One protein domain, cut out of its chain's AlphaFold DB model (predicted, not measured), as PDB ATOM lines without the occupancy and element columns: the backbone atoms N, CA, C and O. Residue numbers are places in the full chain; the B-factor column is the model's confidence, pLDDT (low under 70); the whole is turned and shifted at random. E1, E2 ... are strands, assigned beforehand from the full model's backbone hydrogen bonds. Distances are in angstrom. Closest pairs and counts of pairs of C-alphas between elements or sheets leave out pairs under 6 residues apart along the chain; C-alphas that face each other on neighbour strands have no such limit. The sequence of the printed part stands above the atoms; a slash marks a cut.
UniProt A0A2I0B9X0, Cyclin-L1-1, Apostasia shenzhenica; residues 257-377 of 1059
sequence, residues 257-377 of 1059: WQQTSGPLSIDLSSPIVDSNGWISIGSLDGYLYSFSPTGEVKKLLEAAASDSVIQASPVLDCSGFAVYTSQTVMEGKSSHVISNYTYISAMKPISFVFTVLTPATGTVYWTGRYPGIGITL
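AT A GLANCE: This is residues 257 to 377 of the 1059 residues of the protein "Cyclin-L1-1" of Apostasia shenzhenica (UniProt A0A2I0B9X0). A twisted sheet of E5, E8 and E9 and a two-stranded hairpin of E6 and E7 make an L, for E5 runs on into E6 at a bend of 96 degrees and the hairpin turns away as an arm. A small sheet of E2, E3 and E4 sits in the angle of the L, near E5 at only a few C-alphas, with E1 at its far side from E5. The printed part has 121 residues, with no named helix and nine named strands, E1 to E9 in order; the sheets, ordered E2 E3 E4, E5 E8 E9 and E6 E7, are antiparallel. The class is all strand, though under half of the residues, 53 of 121, are in named elements. The whole is compact, with a radius of gyration of the C-alphas of 14.4 A and spans of 42 by 38 by 25 A.

IN THESE COORDINATES: E1, residues 257 to 260, begins with C-alpha 257 at (-6.874, 1.418, -63.034). E2 is residues 279 to 282, E3 residues 288 to 291 and E4 residues 297 to 300. E5, residues 323 to 330, is 22.3 A long and ends at (-11.545, 13.139, -31.382). E6, residues 333 to 338, is 16.2 A long, and E7, residues 341 to 346, 16.0 A. E8, residues 349 to 357, is 22.9 A long. E9, residues 364 to 371, is 20.8 A long and ends at (-21.818, 12.172, -27.247).

HOW THE PARTS SIT: E1 pairs with no named strand and is only just apart from E4, at 8.1 A. E2, E3 and E4 form a meander, each strand the antiparallel neighbour of the one before; N 281 and O 289 are 2.9 A apart, and N 290 and O 298 2.9 A. The closest C-alphas of E2 and E5, Gly 282 and Thr 325, are 7.5 A apart. Residues 308 to 309 pair antiparallel with residues 328 to 329 of E5, and residues 315 to 316 with residues 323 to 324. In the hairpin of E6 and E7, N 336 and O 343 are 2.8 A apart. E8 is the inner strand between E5 and E9: N 327 and O 353 are 2.9 A apart, and N 354 and O 368 2.9 A. E6 is apart from E8.

THE WHOLE: The C-alphas farthest apart, of Trp 257 and Thr 376, are 45.9 A apart. The printed part has no cut. The links E1 to E2 and E4 to E5 are long, 18 and 22 residues. The mean pLDDT of the printed part is 78.8; it is under 70 at residues 266 to 269, 303 to 306, 318 to 319, 339 to 341 and 371 to 377.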
ATOM      1  N   TRP A 257      -7.402   0.184 -63.619       93.56
ATOM      2  CA  TRP A 257      -6.874   1.418 -63.034       93.56
ATOM      3  C   TRP A 257      -6.210   1.155 -61.675       93.56
ATOM      4  O   TRP A 257      -6.509   0.171 -60.996       93.56
ATOM      5  N   GLN A 258      -5.324   2.063 -61.263       93.69
ATOM      6  CA  GLN A 258      -4.737   2.116 -59.924       93.69
ATOM      7  C   GLN A 258      -4.854   3.538 -59.379       93.69
ATOM      8  O   GLN A 258      -4.568   4.504 -60.083       93.69
ATOM      9  N   GLN A 259      -5.250   3.650 -58.116       92.19
ATOM     10  CA  GLN A 259      -5.541   4.910 -57.448       92.19
ATOM     11  C   GLN A 259      -5.019   4.896 -56.002       92.19
ATOM     12  O   GLN A 259      -4.616   3.853 -55.480       92.19
ATOM     13  N   THR A 260      -5.029   6.057 -55.347       89.88
ATOM     14  CA  THR A 260      -4.673   6.208 -53.929       89.88
ATOM     15  C   THR A 260      -5.868   6.659 -53.090       89.88
ATOM     16  O   THR A 260      -6.734   7.409 -53.552       89.88
ATOM     17  N   SER A 261      -5.925   6.169 -51.855       87.38
ATOM     18  CA  SER A 261      -6.848   6.588 -50.802       87.38
ATOM     19  C   SER A 261      -6.153   7.542 -49.823       87.38
ATOM     20  O   SER A 261      -5.023   7.977 -50.043       87.38
ATOM     21  N   GLY A 262      -6.844   7.890 -48.740       83.31
ATOM     22  CA  GLY A 262      -6.190   8.360 -47.521       83.31
ATOM     23  C   GLY A 262      -5.642   7.188 -46.689       83.31
ATOM     24  O   GLY A 262      -5.871   6.034 -47.071       83.31
ATOM     25  N   PRO A 263      -4.961   7.484 -45.566       84.50
ATOM     26  CA  PRO A 263      -4.358   6.505 -44.660       84.50
ATOM     27  C   PRO A 263      -5.339   5.434 -44.180       84.50
ATOM     28  O   PRO A 263      -6.342   5.741 -43.526       84.50
ATOM     29  N   LEU A 264      -5.041   4.169 -44.465       84.06
ATOM     30  CA  LEU A 264      -5.903   3.033 -44.128       84.06
ATOM     31  C   LEU A 264      -5.498   2.332 -42.820       84.06
ATOM     32  O   LEU A 264      -4.332   2.268 -42.440       84.06
ATOM     33  N   SER A 265      -6.482   1.753 -42.127       77.12
ATOM     34  CA  SER A 265      -6.222   0.816 -41.026       77.12
ATOM     35  C   SER A 265      -5.907  -0.569 -41.591       77.12
ATOM     36  O   SER A 265      -6.714  -1.114 -42.341       77.12
ATOM     37  N   ILE A 266      -4.771  -1.152 -41.204       69.94
ATOM     38  CA  ILE A 266      -4.348  -2.484 -41.663       69.94
ATOM     39  C   ILE A 266      -5.352  -3.565 -41.220       69.94
ATOM     40  O   ILE A 266      -5.749  -4.393 -42.034       69.94
ATOM     41  N   ASP A 267      -5.823  -3.511 -39.969       64.44
ATOM     42  CA  ASP A 267      -6.657  -4.571 -39.376       64.44
ATOM     43  C   ASP A 267      -8.173  -4.368 -39.567       64.44
ATOM     44  O   ASP A 267      -8.943  -5.328 -39.530       64.44
ATOM     45  N   LEU A 268      -8.627  -3.116 -39.735       63.22
ATOM     46  CA  LEU A 268     -10.056  -2.752 -39.699       63.22
ATOM     47  C   LEU A 268     -10.628  -2.256 -41.036       63.22
ATOM     48  O   LEU A 268     -11.818  -1.927 -41.098       63.22
ATOM     49  N   SER A 269      -9.831  -2.209 -42.110       68.75
ATOM     50  CA  SER A 269     -10.324  -1.830 -43.441       68.75
ATOM     51  C   SER A 269     -10.941  -3.014 -44.196       68.75
ATOM     52  O   SER A 269     -10.261  -3.859 -44.762       68.75
ATOM     53  N   SER A 270     -12.270  -3.052 -44.277       76.44
ATOM     54  CA  SER A 270     -13.000  -3.863 -45.255       76.44
ATOM     55  C   SER A 270     -13.812  -2.929 -46.160       76.44
ATOM     56  O   SER A 270     -14.649  -2.175 -45.653       76.44
ATOM     57  N   PRO A 271     -13.566  -2.912 -47.481       86.56
ATOM     58  CA  PRO A 271     -14.286  -2.035 -48.394       86.56
ATOM     59  C   PRO A 271     -15.675  -2.586 -48.733       86.56
ATOM     60  O   PRO A 271     -15.862  -3.795 -48.876       86.56
ATOM     61  N   ILE A 272     -16.629  -1.685 -48.959       85.69
ATOM     62  CA  ILE A 272     -17.980  -2.028 -49.416       85.69
ATOM     63  C   ILE A 272     -18.151  -1.624 -50.885       85.69
ATOM     64  O   ILE A 272     -17.691  -0.554 -51.279       85.69
ATOM     65  N   VAL A 273     -18.811  -2.450 -51.702       86.94
ATOM     66  CA  VAL A 273     -19.145  -2.116 -53.100       86.94
ATOM     67  C   VAL A 273     -20.658  -1.951 -53.232       86.94
ATOM     68  O   VAL A 273     -21.415  -2.797 -52.759       86.94
ATOM     69  N   ASP A 274     -21.105  -0.856 -53.850       79.62
ATOM     70  CA  ASP A 274     -22.526  -0.580 -54.075       79.62
ATOM     71  C   ASP A 274     -23.073  -1.233 -55.362       79.62
ATOM     72  O   ASP A 274     -22.343  -1.716 -56.227       79.62
ATOM     73  N   SER A 275     -24.397  -1.216 -55.525       78.38
ATOM     74  CA  SER A 275     -25.099  -1.765 -56.698       78.38
ATOM     75  C   SER A 275     -24.922  -0.943 -57.987       78.38
ATOM     76  O   SER A 275     -25.495  -1.301 -59.019       78.38
ATOM     77  N   ASN A 276     -24.155   0.151 -57.948       75.62
ATOM     78  CA  ASN A 276     -23.662   0.889 -59.114       75.62
ATOM     79  C   ASN A 276     -22.197   0.523 -59.446       75.62
ATOM     80  O   ASN A 276     -21.662   1.011 -60.443       75.62
ATOM     81  N   GLY A 277     -21.540  -0.307 -58.627       80.88
ATOM     82  CA  GLY A 277     -20.126  -0.663 -58.743       80.88
ATOM     83  C   GLY A 277     -19.155   0.355 -58.135       80.88
ATOM     84  O   GLY A 277     -17.974   0.312 -58.464       80.88
ATOM     85  N   TRP A 278     -19.617   1.283 -57.292       88.44
ATOM     86  CA  TRP A 278     -18.730   2.185 -56.552       88.44
ATOM     87  C   TRP A 278     -18.194   1.480 -55.308       88.44
ATOM     88  O   TRP A 278     -18.972   1.018 -54.473       88.44
ATOM     89  N   ILE A 279     -16.872   1.442 -55.153       91.56
ATOM     90  CA  ILE A 279     -16.206   0.911 -53.959       91.56
ATOM     91  C   ILE A 279     -15.945   2.045 -52.964       91.56
ATOM     92  O   ILE A 279     -15.384   3.075 -53.328       91.56
ATOM     93  N   SER A 280     -16.380   1.882 -51.714       91.44
ATOM     94  CA  SER A 280     -16.220   2.869 -50.640       91.44
ATOM     95  C   SER A 280     -15.419   2.304 -49.470       91.44
ATOM     96  O   SER A 280     -15.651   1.176 -49.033       91.44
ATOM     97  N   ILE A 281     -14.501   3.113 -48.941       90.62
ATOM     98  CA  ILE A 281     -13.608   2.770 -47.833       90.62
ATOM     99  C   ILE A 281     -13.483   3.944 -46.853       90.62
ATOM    100  O   ILE A 281     -13.404   5.110 -47.249       90.62
ATOM    101  N   GLY A 282     -13.502   3.628 -45.558       87.56
ATOM    102  CA  GLY A 282     -13.219   4.583 -44.490       87.56
ATOM    103  C   GLY A 282     -11.716   4.763 -44.306       87.56
ATOM    104  O   GLY A 282     -10.983   3.777 -44.304       87.56
ATOM    105  N   SER A 283     -11.269   6.008 -44.153       87.94
ATOM    106  CA  SER A 283      -9.865   6.353 -43.932       87.94
ATOM    107  C   SER A 283      -9.656   7.026 -42.570       87.94
ATOM    108  O   SER A 283     -10.534   7.709 -42.024       87.94
ATOM    109  N   LEU A 284      -8.459   6.839 -42.018       84.75
ATOM    110  CA  LEU A 284      -8.032   7.391 -40.734       84.75
ATOM    111  C   LEU A 284      -7.859   8.919 -40.778       84.75
ATOM    112  O   LEU A 284      -7.884   9.572 -39.737       84.75
ATOM    113  N   ASP A 285      -7.755   9.512 -41.973       83.38
ATOM    114  CA  ASP A 285      -7.804  10.969 -42.160       83.38
ATOM    115  C   ASP A 285      -9.195  11.581 -41.892       83.38
ATOM    116  O   ASP A 285      -9.299  12.805 -41.815       83.38
ATOM    117  N   GLY A 286     -10.236  10.760 -41.701       82.25
ATOM    118  CA  GLY A 286     -11.608  11.177 -41.394       82.25
ATOM    119  C   GLY A 286     -12.542  11.237 -42.605       82.25
ATOM    120  O   GLY A 286     -13.742  11.456 -42.429       82.25
ATOM    121  N   TYR A 287     -12.031  11.020 -43.820       89.31
ATOM    122  CA  TYR A 287     -12.812  11.063 -45.056       89.31
ATOM    123  C   TYR A 287     -13.312   9.665 -45.445       89.31
ATOM    124  O   TYR A 287     -12.618   8.659 -45.274       89.31
ATOM    125  N   LEU A 288     -14.508   9.600 -46.036       89.94
ATOM    126  CA  LEU A 288     -14.946   8.411 -46.769       89.94
ATOM    127  C   LEU A 288     -14.483   8.561 -48.223       89.94
ATOM    128  O   LEU A 288     -14.929   9.473 -48.921       89.94
ATOM    129  N   TYR A 289     -13.593   7.680 -48.674       91.62
ATOM    130  CA  TYR A 289     -13.164   7.629 -50.069       91.62
ATOM    131  C   TYR A 289     -14.096   6.697 -50.842       91.62
ATOM    132  O   TYR A 289     -14.327   5.563 -50.421       91.62
ATOM    133  N   SER A 290     -14.612   7.159 -51.978       92.06
ATOM    134  CA  SER A 290     -15.468   6.378 -52.874       92.06
ATOM    135  C   SER A 290     -14.938   6.454 -54.303       92.06
ATOM    136  O   SER A 290     -14.770   7.547 -54.838       92.06
ATOM    137  N   PHE A 291     -14.697   5.304 -54.927       92.38
ATOM    138  CA  PHE A 291     -14.109   5.183 -56.261       92.38
ATOM    139  C   PHE A 291     -15.142   4.604 -57.229       92.38
ATOM    140  O   PHE A 291     -15.809   3.616 -56.911       92.38
ATOM    141  N   SER A 292     -15.282   5.206 -58.409       89.62
ATOM    142  CA  SER A 292     -16.180   4.700 -59.450       89.62
ATOM    143  C   SER A 292     -15.618   3.446 -60.140       89.62
ATOM    144  O   SER A 292     -14.410   3.204 -60.089       89.62
ATOM    145  N   PRO A 293     -16.439   2.686 -60.895       86.94
ATOM    146  CA  PRO A 293     -15.943   1.637 -61.792       86.94
ATOM    147  C   PRO A 293     -14.843   2.096 -62.766       86.94
ATOM    148  O   PRO A 293     -14.064   1.271 -63.234       86.94
ATOM    149  N   THR A 294     -14.758   3.397 -63.065       85.25
ATOM    150  CA  THR A 294     -13.789   4.001 -63.995       85.25
ATOM    151  C   THR A 294     -12.634   4.734 -63.295       85.25
ATOM    152  O   THR A 294     -11.927   5.486 -63.960       85.25
ATOM    153  N   GLY A 295     -12.465   4.582 -61.976       85.69
ATOM    154  CA  GLY A 295     -11.369   5.191 -61.207       85.69
ATOM    155  C   GLY A 295     -11.597   6.642 -60.756       85.69
ATOM    156  O   GLY A 295     -10.689   7.264 -60.212       85.69
ATOM    157  N   GLU A 296     -12.798   7.205 -60.936       89.19
ATOM    158  CA  GLU A 296     -13.121   8.555 -60.441       89.19
ATOM    159  C   GLU A 296     -13.195   8.546 -58.905       89.19
ATOM    160  O   GLU A 296     -14.037   7.849 -58.334       89.19
ATOM    161  N   VAL A 297     -12.339   9.327 -58.237       91.19
ATOM    162  CA  VAL A 297     -12.290   9.421 -56.767       91.19
ATOM    163  C   VAL A 297     -13.197  10.533 -56.255       91.19
ATOM    164  O   VAL A 297     -13.070  11.687 -56.664       91.19
ATOM    165  N   LYS A 298     -14.041  10.216 -55.274       89.88
ATOM    166  CA  LYS A 298     -14.778  11.188 -54.461       89.88
ATOM    167  C   LYS A 298     -14.329  11.086 -53.012       89.88
ATOM    168  O   LYS A 298     -14.471  10.037 -52.388       89.88
ATOM    169  N   LYS A 299     -13.811  12.194 -52.480       89.88
ATOM    170  CA  LYS A 299     -13.636  12.390 -51.039       89.88
ATOM    171  C   LYS A 299     -14.952  12.913 -50.474       89.88
ATOM    172  O   LYS A 299     -15.456  13.932 -50.941       89.88
ATOM    173  N   LEU A 300     -15.527  12.211 -49.506       85.56
ATOM    174  CA  LEU A 300     -16.808  12.556 -48.892       85.56
ATOM    175  C   LEU A 300     -16.622  12.853 -47.396       85.56
ATOM    176  O   LEU A 300     -15.725  12.313 -46.751       85.56
ATOM    177  N   LEU A 301     -17.512  13.694 -46.852       81.75
ATOM    178  CA  LEU A 301     -17.536  14.161 -45.452       81.75
ATOM    179  C   LEU A 301     -16.401  15.123 -45.033       81.75
ATOM    180  O   LEU A 301     -16.150  15.301 -43.844       81.75
ATOM    181  N   GLU A 302     -15.799  15.816 -46.004       75.25
ATOM    182  CA  GLU A 302     -14.743  16.832 -45.834       75.25
ATOM    183  C   GLU A 302     -15.026  17.861 -44.723       75.25
ATOM    184  O   GLU A 302     -14.193  18.070 -43.844       75.25
ATOM    185  N   ALA A 303     -16.241  18.421 -44.674       60.78
ATOM    186  CA  ALA A 303     -16.648  19.405 -43.661       60.78
ATOM    187  C   ALA A 303     -16.704  18.871 -42.207       60.78
ATOM    188  O   ALA A 303     -16.970  19.640 -41.285       60.78
ATOM    189  N   ALA A 304     -16.478  17.571 -41.993       63.22
ATOM    190  CA  ALA A 304     -16.415  16.922 -40.682       63.22
ATOM    191  C   ALA A 304     -15.073  16.199 -40.426       63.22
ATOM    192  O   ALA A 304     -14.930  15.519 -39.408       63.22
ATOM    193  N   ALA A 305     -14.097  16.308 -41.335       64.44
ATOM    194  CA  ALA A 305     -12.898  15.471 -41.323       64.44
ATOM    195  C   ALA A 305     -11.769  15.961 -40.394       64.44
ATOM    196  O   ALA A 305     -10.957  15.140 -39.970       64.44
ATOM    197  N   SER A 306     -11.705  17.260 -40.057       64.50
ATOM    198  CA  SER A 306     -10.558  17.899 -39.377       64.50
ATOM    199  C   SER A 306     -10.017  17.085 -38.197       64.50
ATOM    200  O   SER A 306      -8.897  16.587 -38.265       64.50
ATOM    201  N   ASP A 307     -10.864  16.826 -37.200       78.19
ATOM    202  CA  ASP A 307     -10.532  16.071 -35.986       78.19
ATOM    203  C   ASP A 307     -11.302  14.745 -35.899       78.19
ATOM    204  O   ASP A 307     -11.598  14.258 -34.808       78.19
ATOM    205  N   SER A 308     -11.674  14.147 -37.037       81.62
ATOM    206  CA  SER A 308     -12.342  12.838 -37.059       81.62
ATOM    207  C   SER A 308     -11.537  11.744 -37.760       81.62
ATOM    208  O   SER A 308     -10.585  12.015 -38.491       81.62
ATOM    209  N   VAL A 309     -11.897  10.495 -37.473       82.56
ATOM    210  CA  VAL A 309     -11.240   9.266 -37.938       82.56
ATOM    211  C   VAL A 309     -12.340   8.257 -38.279       82.56
ATOM    212  O   VAL A 309     -13.251   8.062 -37.471       82.56
ATOM    213  N   ILE A 310     -12.285   7.589 -39.437       82.19
ATOM    214  CA  ILE A 310     -13.200   6.475 -39.746       82.19
ATOM    215  C   ILE A 310     -12.461   5.162 -39.473       82.19
ATOM    216  O   ILE A 310     -11.657   4.712 -40.283       82.19
ATOM    217  N   GLN A 311     -12.711   4.574 -38.298       74.44
ATOM    218  CA  GLN A 311     -12.069   3.321 -37.862       74.44
ATOM    219  C   GLN A 311     -12.910   2.074 -38.164       74.44
ATOM    220  O   GLN A 311     -12.353   1.015 -38.432       74.44
ATOM    221  N   ALA A 312     -14.240   2.182 -38.103       74.56
ATOM    222  CA  ALA A 312     -15.129   1.083 -38.459       74.56
ATOM    223  C   ALA A 312     -15.440   1.112 -39.961       74.56
ATOM    224  O   ALA A 312     -15.606   2.175 -40.563       74.56
ATOM    225  N   SER A 313     -15.528  -0.074 -40.557       78.62
ATOM    226  CA  SER A 313     -15.783  -0.223 -41.987       78.62
ATOM    227  C   SER A 313     -17.186   0.248 -42.401       78.62
ATOM    228  O   SER A 313     -18.144   0.060 -41.644       78.62
ATOM    229  N   PRO A 314     -17.338   0.833 -43.604       85.19
ATOM    230  CA  PRO A 314     -18.636   1.243 -44.129       85.19
ATOM    231  C   PRO A 314     -19.551   0.039 -44.404       85.19
ATOM    232  O   PRO A 314     -19.099  -1.011 -44.855       85.19
ATOM    233  N   VAL A 315     -20.858   0.204 -44.180       82.12
ATOM    234  CA  VAL A 315     -21.872  -0.860 -44.327       82.12
ATOM    235  C   VAL A 315     -22.904  -0.468 -45.384       82.12
ATOM    236  O   VAL A 315     -23.365   0.674 -45.409       82.12
ATOM    237  N   LEU A 316     -23.288  -1.401 -46.258       77.81
ATOM    238  CA  LEU A 316     -24.277  -1.148 -47.311       77.81
ATOM    239  C   LEU A 316     -25.706  -1.084 -46.745       77.81
ATOM    240  O   LEU A 316     -26.082  -1.862 -45.870       77.81
ATOM    241  N   ASP A 317     -26.527  -0.178 -47.272       70.06
ATOM    242  CA  ASP A 317     -27.964  -0.135 -47.002       70.06
ATOM    243  C   ASP A 317     -28.724  -1.236 -47.757       70.06
ATOM    244  O   ASP A 317     -28.340  -1.623 -48.859       70.06
ATOM    245  N   CYS A 318     -29.865  -1.678 -47.217       64.19
ATOM    246  CA  CYS A 318     -30.727  -2.693 -47.837       64.19
ATOM    247  C   CYS A 318     -31.258  -2.300 -49.234       64.19
ATOM    248  O   CYS A 318     -31.761  -3.151 -49.963       64.19
ATOM    249  N   SER A 319     -31.188  -1.020 -49.617       65.44
ATOM    250  CA  SER A 319     -31.448  -0.562 -50.989       65.44
ATOM    251  C   SER A 319     -30.365  -0.964 -51.996       65.44
ATOM    252  O   SER A 319     -30.641  -0.973 -53.194       65.44
ATOM    253  N   GLY A 320     -29.150  -1.263 -51.530       70.19
ATOM    254  CA  GLY A 320     -27.969  -1.553 -52.342       70.19
ATOM    255  C   GLY A 320     -27.231  -0.319 -52.879       70.19
ATOM    256  O   GLY A 320     -26.195  -0.489 -53.514       70.19
ATOM    257  N   PHE A 321     -27.730   0.902 -52.650       74.44
ATOM    258  CA  PHE A 321     -27.214   2.138 -53.276       74.44
ATOM    259  C   PHE A 321     -26.701   3.199 -52.290       74.44
ATOM    260  O   PHE A 321     -26.082   4.174 -52.710       74.44
ATOM    261  N   ALA A 322     -26.980   3.039 -50.997       80.94
ATOM    262  CA  ALA A 322     -26.511   3.935 -49.946       80.94
ATOM    263  C   ALA A 322     -25.562   3.201 -48.991       80.94
ATOM    264  O   ALA A 322     -25.600   1.975 -48.875       80.94
ATOM    265  N   VAL A 323     -24.717   3.965 -48.307       84.38
ATOM    266  CA  VAL A 323     -23.687   3.490 -47.382       84.38
ATOM    267  C   VAL A 323     -23.854   4.195 -46.037       84.38
ATOM    268  O   VAL A 323     -23.993   5.419 -45.983       84.38
ATOM    269  N   TYR A 324     -23.819   3.414 -44.958       85.06
ATOM    270  CA  TYR A 324     -23.642   3.882 -43.586       85.06
ATOM    271  C   TYR A 324     -22.147   3.980 -43.288       85.06
ATOM    272  O   TYR A 324     -21.395   3.041 -43.549       85.06
ATOM    273  N   THR A 325     -21.720   5.095 -42.707       87.25
ATOM    274  CA  THR A 325     -20.350   5.294 -42.223       87.25
ATOM    275  C   THR A 325     -20.347   5.982 -40.858       87.25
ATOM    276  O   THR A 325     -21.304   6.679 -40.506       87.25
ATOM    277  N   SER A 326     -19.285   5.769 -40.083       86.25
ATOM    278  CA  SER A 326     -19.120   6.276 -38.721       86.25
ATOM    279  C   SER A 326     -17.796   7.021 -38.562       86.25
ATOM    280  O   SER A 326     -16.727   6.412 -38.550       86.25
ATOM    281  N   GLN A 327     -17.874   8.337 -38.393       85.88
ATOM    282  CA  GLN A 327     -16.742   9.177 -38.020       85.88
ATOM    283  C   GLN A 327     -16.652   9.249 -36.491       85.88
ATOM    284  O   GLN A 327     -17.572   9.744 -35.832       85.88
ATOM    285  N   THR A 328     -15.545   8.791 -35.917       83.94
ATOM    286  CA  THR A 328     -15.200   9.073 -34.519       83.94
ATOM    287  C   THR A 328     -14.564  10.457 -34.471       83.94
ATOM    288  O   THR A 328     -13.495  10.653 -35.042       83.94
ATOM    289  N   VAL A 329     -15.217  11.433 -33.837       83.94
ATOM    290  CA  VAL A 329     -14.647  12.770 -33.597       83.94
ATOM    291  C   VAL A 329     -13.817  12.723 -32.322       83.94
ATOM    292  O   VAL A 329     -14.311  12.274 -31.284       83.94
ATOM    293  N   MET A 330     -12.584  13.203 -32.406       81.69
ATOM    294  CA  MET A 330     -11.545  13.139 -31.382       81.69
ATOM    295  C   MET A 330     -11.275  14.536 -30.801       81.69
ATOM    296  O   MET A 330     -11.671  15.547 -31.374       81.69
ATOM    297  N   GLU A 331     -10.592  14.594 -29.661       79.81
ATOM    298  CA  GLU A 331     -10.142  15.841 -29.017       79.81
ATOM    299  C   GLU A 331      -8.970  16.519 -29.750       79.81
ATOM    300  O   GLU A 331      -8.700  17.699 -29.557       79.81
ATOM    301  N   GLY A 332      -8.306  15.773 -30.633       77.00
ATOM    302  CA  GLY A 332      -7.284  16.249 -31.555       77.00
ATOM    303  C   GLY A 332      -6.671  15.079 -32.323       77.00
ATOM    304  O   GLY A 332      -6.689  13.936 -31.849       77.00
ATOM    305  N   LYS A 333      -6.134  15.356 -33.512       82.06
ATOM    306  CA  LYS A 333      -5.504  14.373 -34.407       82.06
ATOM    307  C   LYS A 333      -4.175  14.923 -34.926       82.06
ATOM    308  O   LYS A 333      -4.148  16.025 -35.467       82.06
ATOM    309  N   SER A 334      -3.088  14.161 -34.807       76.94
ATOM    310  CA  SER A 334      -1.822  14.448 -35.494       76.94
ATOM    311  C   SER A 334      -1.494  13.354 -36.506       76.94
ATOM    312  O   SER A 334      -1.800  12.178 -36.306       76.94
ATOM    313  N   SER A 335      -0.873  13.744 -37.615       77.88
ATOM    314  CA  SER A 335      -0.380  12.833 -38.644       77.88
ATOM    315  C   SER A 335       1.121  13.031 -38.840       77.88
ATOM    316  O   SER A 335       1.609  14.151 -38.986       77.88
ATOM    317  N   HIS A 336       1.861  11.927 -38.841       77.00
ATOM    318  CA  HIS A 336       3.304  11.893 -39.041       77.00
ATOM    319  C   HIS A 336       3.623  10.864 -40.126       77.00
ATOM    320  O   HIS A 336       3.455   9.661 -39.928       77.00
ATOM    321  N   VAL A 337       4.076  11.337 -41.287       76.31
ATOM    322  CA  VAL A 337       4.557  10.461 -42.361       76.31
ATOM    323  C   VAL A 337       6.009  10.097 -42.061       76.31
ATOM    324  O   VAL A 337       6.859  10.980 -41.959       76.31
ATOM    325  N   ILE A 338       6.291   8.804 -41.899       74.31
ATOM    326  CA  ILE A 338       7.635   8.277 -41.649       74.31
ATOM    327  C   ILE A 338       7.967   7.298 -42.777       74.31
ATOM    328  O   ILE A 338       7.353   6.237 -42.912       74.31
ATOM    329  N   SER A 339       8.932   7.684 -43.613       69.69
ATOM    330  CA  SER A 339       9.249   7.020 -44.883       69.69
ATOM    331  C   SER A 339       8.001   6.841 -45.764       69.69
ATOM    332  O   SER A 339       7.541   7.817 -46.346       69.69
ATOM    333  N   ASN A 340       7.449   5.626 -45.847       67.12
ATOM    334  CA  ASN A 340       6.299   5.290 -46.695       67.12
ATOM    335  C   ASN A 340       4.988   5.104 -45.905       67.12
ATOM    336  O   ASN A 340       3.986   4.724 -46.502       67.12
ATOM    337  N   TYR A 341       4.991   5.318 -44.585       67.19
ATOM    338  CA  TYR A 341       3.852   5.032 -43.708       67.19
ATOM    339  C   TYR A 341       3.301   6.304 -43.062       67.19
ATOM    340  O   TYR A 341       4.041   7.078 -42.450       67.19
ATOM    341  N   THR A 342       1.986   6.493 -43.157       74.50
ATOM    342  CA  THR A 342       1.266   7.616 -42.541       74.50
ATOM    343  C   THR A 342       0.742   7.208 -41.165       74.50
ATOM    344  O   THR A 342      -0.339   6.634 -41.043       74.50
ATOM    345  N   TYR A 343       1.488   7.517 -40.106       74.62
ATOM    346  CA  TYR A 343       1.039   7.274 -38.736       74.62
ATOM    347  C   TYR A 343       0.068   8.371 -38.301       74.62
ATOM    348  O   TYR A 343       0.422   9.551 -38.301       74.62
ATOM    349  N   ILE A 344      -1.147   7.992 -37.901       79.25
ATOM    350  CA  ILE A 344      -2.118   8.905 -37.286       79.25
ATOM    351  C   ILE A 344      -2.218   8.599 -35.796       79.25
ATOM    352  O   ILE A 344      -2.585   7.492 -35.402       79.25
ATOM    353  N   SER A 345      -1.907   9.602 -34.978       77.44
ATOM    354  CA  SER A 345      -2.152   9.600 -33.540       77.44
ATOM    355  C   SER A 345      -3.395  10.434 -33.254       77.44
ATOM    356  O   SER A 345      -3.572  11.518 -33.815       77.44
ATOM    357  N   ALA A 346      -4.277   9.934 -32.397       75.62
ATOM    358  CA  ALA A 346      -5.524  10.601 -32.063       75.62
ATOM    359  C   ALA A 346      -5.751  10.588 -30.550       75.62
ATOM    360  O   ALA A 346      -5.483   9.592 -29.879       75.62
ATOM    361  N   MET A 347      -6.237  11.716 -30.033       76.44
ATOM    362  CA  MET A 347      -6.542  11.917 -28.616       76.44
ATOM    363  C   MET A 347      -7.866  11.229 -28.233       76.44
ATOM    364  O   MET A 347      -8.369  10.356 -28.940       76.44
ATOM    365  N   LYS A 348      -8.459  11.597 -27.096       76.88
ATOM    366  CA  LYS A 348      -9.689  10.974 -26.599       76.88
ATOM    367  C   LYS A 348     -10.870  11.148 -27.582       76.88
ATOM    368  O   LYS A 348     -11.047  12.243 -28.118       76.88
ATOM    369  N   PRO A 349     -11.721  10.125 -27.800       77.38
ATOM    370  CA  PRO A 349     -12.957  10.284 -28.564       77.38
ATOM    371  C   PRO A 349     -13.973  11.162 -27.816       77.38
ATOM    372  O   PRO A 349     -14.283  10.921 -26.650       77.38
ATOM    373  N   ILE A 350     -14.524  12.162 -28.509       80.38
ATOM    374  CA  ILE A 350     -15.524  13.119 -28.001       80.38
ATOM    375  C   ILE A 350     -16.946  12.735 -28.415       80.38
ATOM    376  O   ILE A 350     -17.890  12.914 -27.645       80.38
ATOM    377  N   SER A 351     -17.149  12.270 -29.652       78.75
ATOM    378  CA  SER A 351     -18.489  11.943 -30.161       78.75
ATOM    379  C   SER A 351     -18.439  11.122 -31.440       78.75
ATOM    380  O   SER A 351     -17.626  11.414 -32.314       78.75
ATOM    381  N   PHE A 352     -19.378  10.200 -31.613       82.81
ATOM    382  CA  PHE A 352     -19.550   9.470 -32.867       82.81
ATOM    383  C   PHE A 352     -20.560  10.183 -33.771       82.81
ATOM    384  O   PHE A 352     -21.616  10.626 -33.310       82.81
ATOM    385  N   VAL A 353     -20.239  10.298 -35.057       83.81
ATOM    386  CA  VAL A 353     -21.094  10.877 -36.099       83.81
ATOM    387  C   VAL A 353     -21.381   9.795 -37.134       83.81
ATOM    388  O   VAL A 353     -20.489   9.366 -37.865       83.81
ATOM    389  N   PHE A 354     -22.632   9.351 -37.198       86.19
ATOM    390  CA  PHE A 354     -23.088   8.351 -38.160       86.19
ATOM    391  C   PHE A 354     -23.784   9.046 -39.318       86.19
ATOM    392  O   PHE A 354     -24.700   9.834 -39.092       86.19
ATOM    393  N   THR A 355     -23.373   8.741 -40.546       85.50
ATOM    394  CA  THR A 355     -23.924   9.354 -41.760       85.50
ATOM    395  C   THR A 355     -24.365   8.291 -42.757       85.50
ATOM    396  O   THR A 355     -23.659   7.308 -42.980       85.50
ATOM    397  N   VAL A 356     -25.530   8.508 -43.372       87.62
ATOM    398  CA  VAL A 356     -26.043   7.735 -44.511       87.62
ATOM    399  C   VAL A 356     -25.915   8.582 -45.766       87.62
ATOM    400  O   VAL A 356     -26.482   9.677 -45.823       87.62
ATOM    401  N   LEU A 357     -25.206   8.086 -46.776       89.38
ATOM    402  CA  LEU A 357     -24.995   8.795 -48.040       89.38
ATOM    403  C   LEU A 357     -25.014   7.859 -49.252       89.38
ATOM    404  O   LEU A 357     -24.856   6.650 -49.112       89.38
ATOM    405  N   THR A 358     -25.171   8.427 -50.444       88.06
ATOM    406  CA  THR A 358     -25.008   7.717 -51.724       88.06
ATOM    407  C   THR A 358     -23.610   7.995 -52.288       88.06
ATOM    408  O   THR A 358     -23.341   9.154 -52.616       88.06
ATOM    409  N   PRO A 359     -22.727   6.989 -52.459       86.94
ATOM    410  CA  PRO A 359     -21.361   7.201 -52.957       86.94
ATOM    411  C   PRO A 359     -21.303   7.908 -54.318       86.94
ATOM    412  O   PRO A 359     -20.586   8.893 -54.486       86.94
ATOM    413  N   ALA A 360     -22.122   7.462 -55.276       81.56
ATOM    414  CA  ALA A 360     -22.099   7.961 -56.652       81.56
ATOM    415  C   ALA A 360     -22.445   9.461 -56.789       81.56
ATOM    416  O   ALA A 360     -21.911  10.142 -57.670       81.56
ATOM    417  N   THR A 361     -23.323   9.987 -55.928       82.81
ATOM    418  CA  THR A 361     -23.810  11.382 -55.964       82.81
ATOM    419  C   THR A 361     -23.270  12.259 -54.833       82.81
ATOM    420  O   THR A 361     -23.465  13.470 -54.880       82.81
ATOM    421  N   GLY A 362     -22.654  11.678 -53.799       82.00
ATOM    422  CA  GLY A 362     -22.256  12.377 -52.572       82.00
ATOM    423  C   GLY A 362     -23.426  12.871 -51.706       82.00
ATOM    424  O   GLY A 362     -23.210  13.592 -50.735       82.00
ATOM    425  N   THR A 363     -24.677  12.519 -52.032       83.81
ATOM    426  CA  THR A 363     -25.857  13.038 -51.323       83.81
ATOM    427  C   THR A 363     -26.033  12.362 -49.969       83.81
ATOM    428  O   THR A 363     -26.310  11.162 -49.914       83.81
ATOM    429  N   VAL A 364     -25.934  13.141 -48.892       85.62
ATOM    430  CA  VAL A 364     -26.265  12.724 -47.523       85.62
ATOM    431  C   VAL A 364     -27.785  12.701 -47.331       85.62
ATOM    432  O   VAL A 364     -28.466  13.681 -47.629       85.62
ATOM    433  N   TYR A 365     -28.315  11.597 -46.804       79.75
ATOM    434  CA  TYR A 365     -29.730  11.451 -46.434       79.75
ATOM    435  C   TYR A 365     -29.993  11.718 -44.949       79.75
ATOM    436  O   TYR A 365     -31.076  12.180 -44.591       79.75
ATOM    437  N   TRP A 366     -29.032  11.394 -44.083       84.19
ATOM    438  CA  TRP A 366     -29.144  11.552 -42.635       84.19
ATOM    439  C   TRP A 366     -27.760  11.587 -41.995       84.19
ATOM    440  O   TRP A 366     -26.894  10.804 -42.382       84.19
ATOM    441  N   THR A 367     -27.598  12.424 -40.973       84.75
ATOM    442  CA  THR A 367     -26.440  12.420 -40.075       84.75
ATOM    443  C   THR A 367     -26.928  12.547 -38.634       84.75
ATOM    444  O   THR A 367     -27.728  13.434 -38.332       84.75
ATOM    445  N   GLY A 368     -26.449  11.679 -37.743       79.69
ATOM    446  CA  GLY A 368     -26.735  11.707 -36.307       79.69
ATOM    447  C   GLY A 368     -25.450  11.738 -35.482       79.69
ATOM    448  O   GLY A 368     -24.532  10.959 -35.737       79.69
ATOM    449  N   ARG A 369     -25.382  12.631 -34.487       80.81
ATOM    450  CA  ARG A 369     -24.228  12.798 -33.588       80.81
ATOM    451  C   ARG A 369     -24.571  12.334 -32.173       80.81
ATOM    452  O   ARG A 369     -25.594  12.737 -31.628       80.81
ATOM    453  N   TYR A 370     -23.690  11.533 -31.580       75.75
ATOM    454  CA  TYR A 370     -23.874  10.891 -30.277       75.75
ATOM    455  C   TYR A 370     -22.680  11.218 -29.360       75.75
ATOM    456  O   TYR A 370     -21.537  11.025 -29.783       75.75
ATOM    457  N   PRO A 371     -22.898  11.742 -28.137       68.62
ATOM    458  CA  PRO A 371     -21.818  12.172 -27.247       68.62
ATOM    459  C   PRO A 371     -21.049  10.986 -26.640       68.62
ATOM    460  O   PRO A 371     -21.644  10.012 -26.190       68.62
ATOM    461  N   GLY A 372     -19.721  11.098 -26.603       57.84
ATOM    462  CA  GLY A 372     -18.779  10.092 -26.108       57.84
ATOM    463  C   GLY A 372     -18.488  10.213 -24.612       57.84
ATOM    464  O   GLY A 372     -17.353  10.449 -24.211       57.84
ATOM    465  N   ILE A 373     -19.509  10.031 -23.776       42.09
ATOM    466  CA  ILE A 373     -19.346   9.710 -22.348       42.09
ATOM    467  C   ILE A 373     -20.149   8.434 -22.092       42.09
ATOM    468  O   ILE A 373     -21.198   8.249 -22.706       42.09
ATOM    469  N   GLY A 374     -19.633   7.541 -21.240       40.91
ATOM    470  CA  GLY A 374     -20.105   6.162 -21.077       40.91
ATOM    471  C   GLY A 374     -21.569   6.017 -20.655       40.91
ATOM    472  O   GLY A 374     -21.866   5.781 -19.488       40.91
ATOM    473  N   ILE A 375     -22.484   6.092 -21.621       30.06
ATOM    474  CA  ILE A 375     -23.873   5.678 -21.463       30.06
ATOM    475  C   ILE A 375     -23.930   4.182 -21.751       30.06
ATOM    476  O   ILE A 375     -23.967   3.750 -22.904       30.06
ATOM    477  N   THR A 376     -24.000   3.389 -20.684       29.91
ATOM    478  CA  THR A 376     -24.619   2.065 -20.739       29.91
ATOM    479  C   THR A 376     -26.002   2.218 -21.370       29.91
ATOM    480  O   THR A 376     -26.896   2.762 -20.721       29.91
ATOM    481  N   LEU A 377     -26.193   1.777 -22.618       27.64
ATOM    482  CA  LEU A 377     -27.525   1.661 -23.217       27.64
ATOM    483  C   LEU A 377     -28.302   0.628 -22.390       27.64
ATOM    484  O   LEU A 377     -27.981  -0.560 -22.462       27.64
TER     485      LEU A 377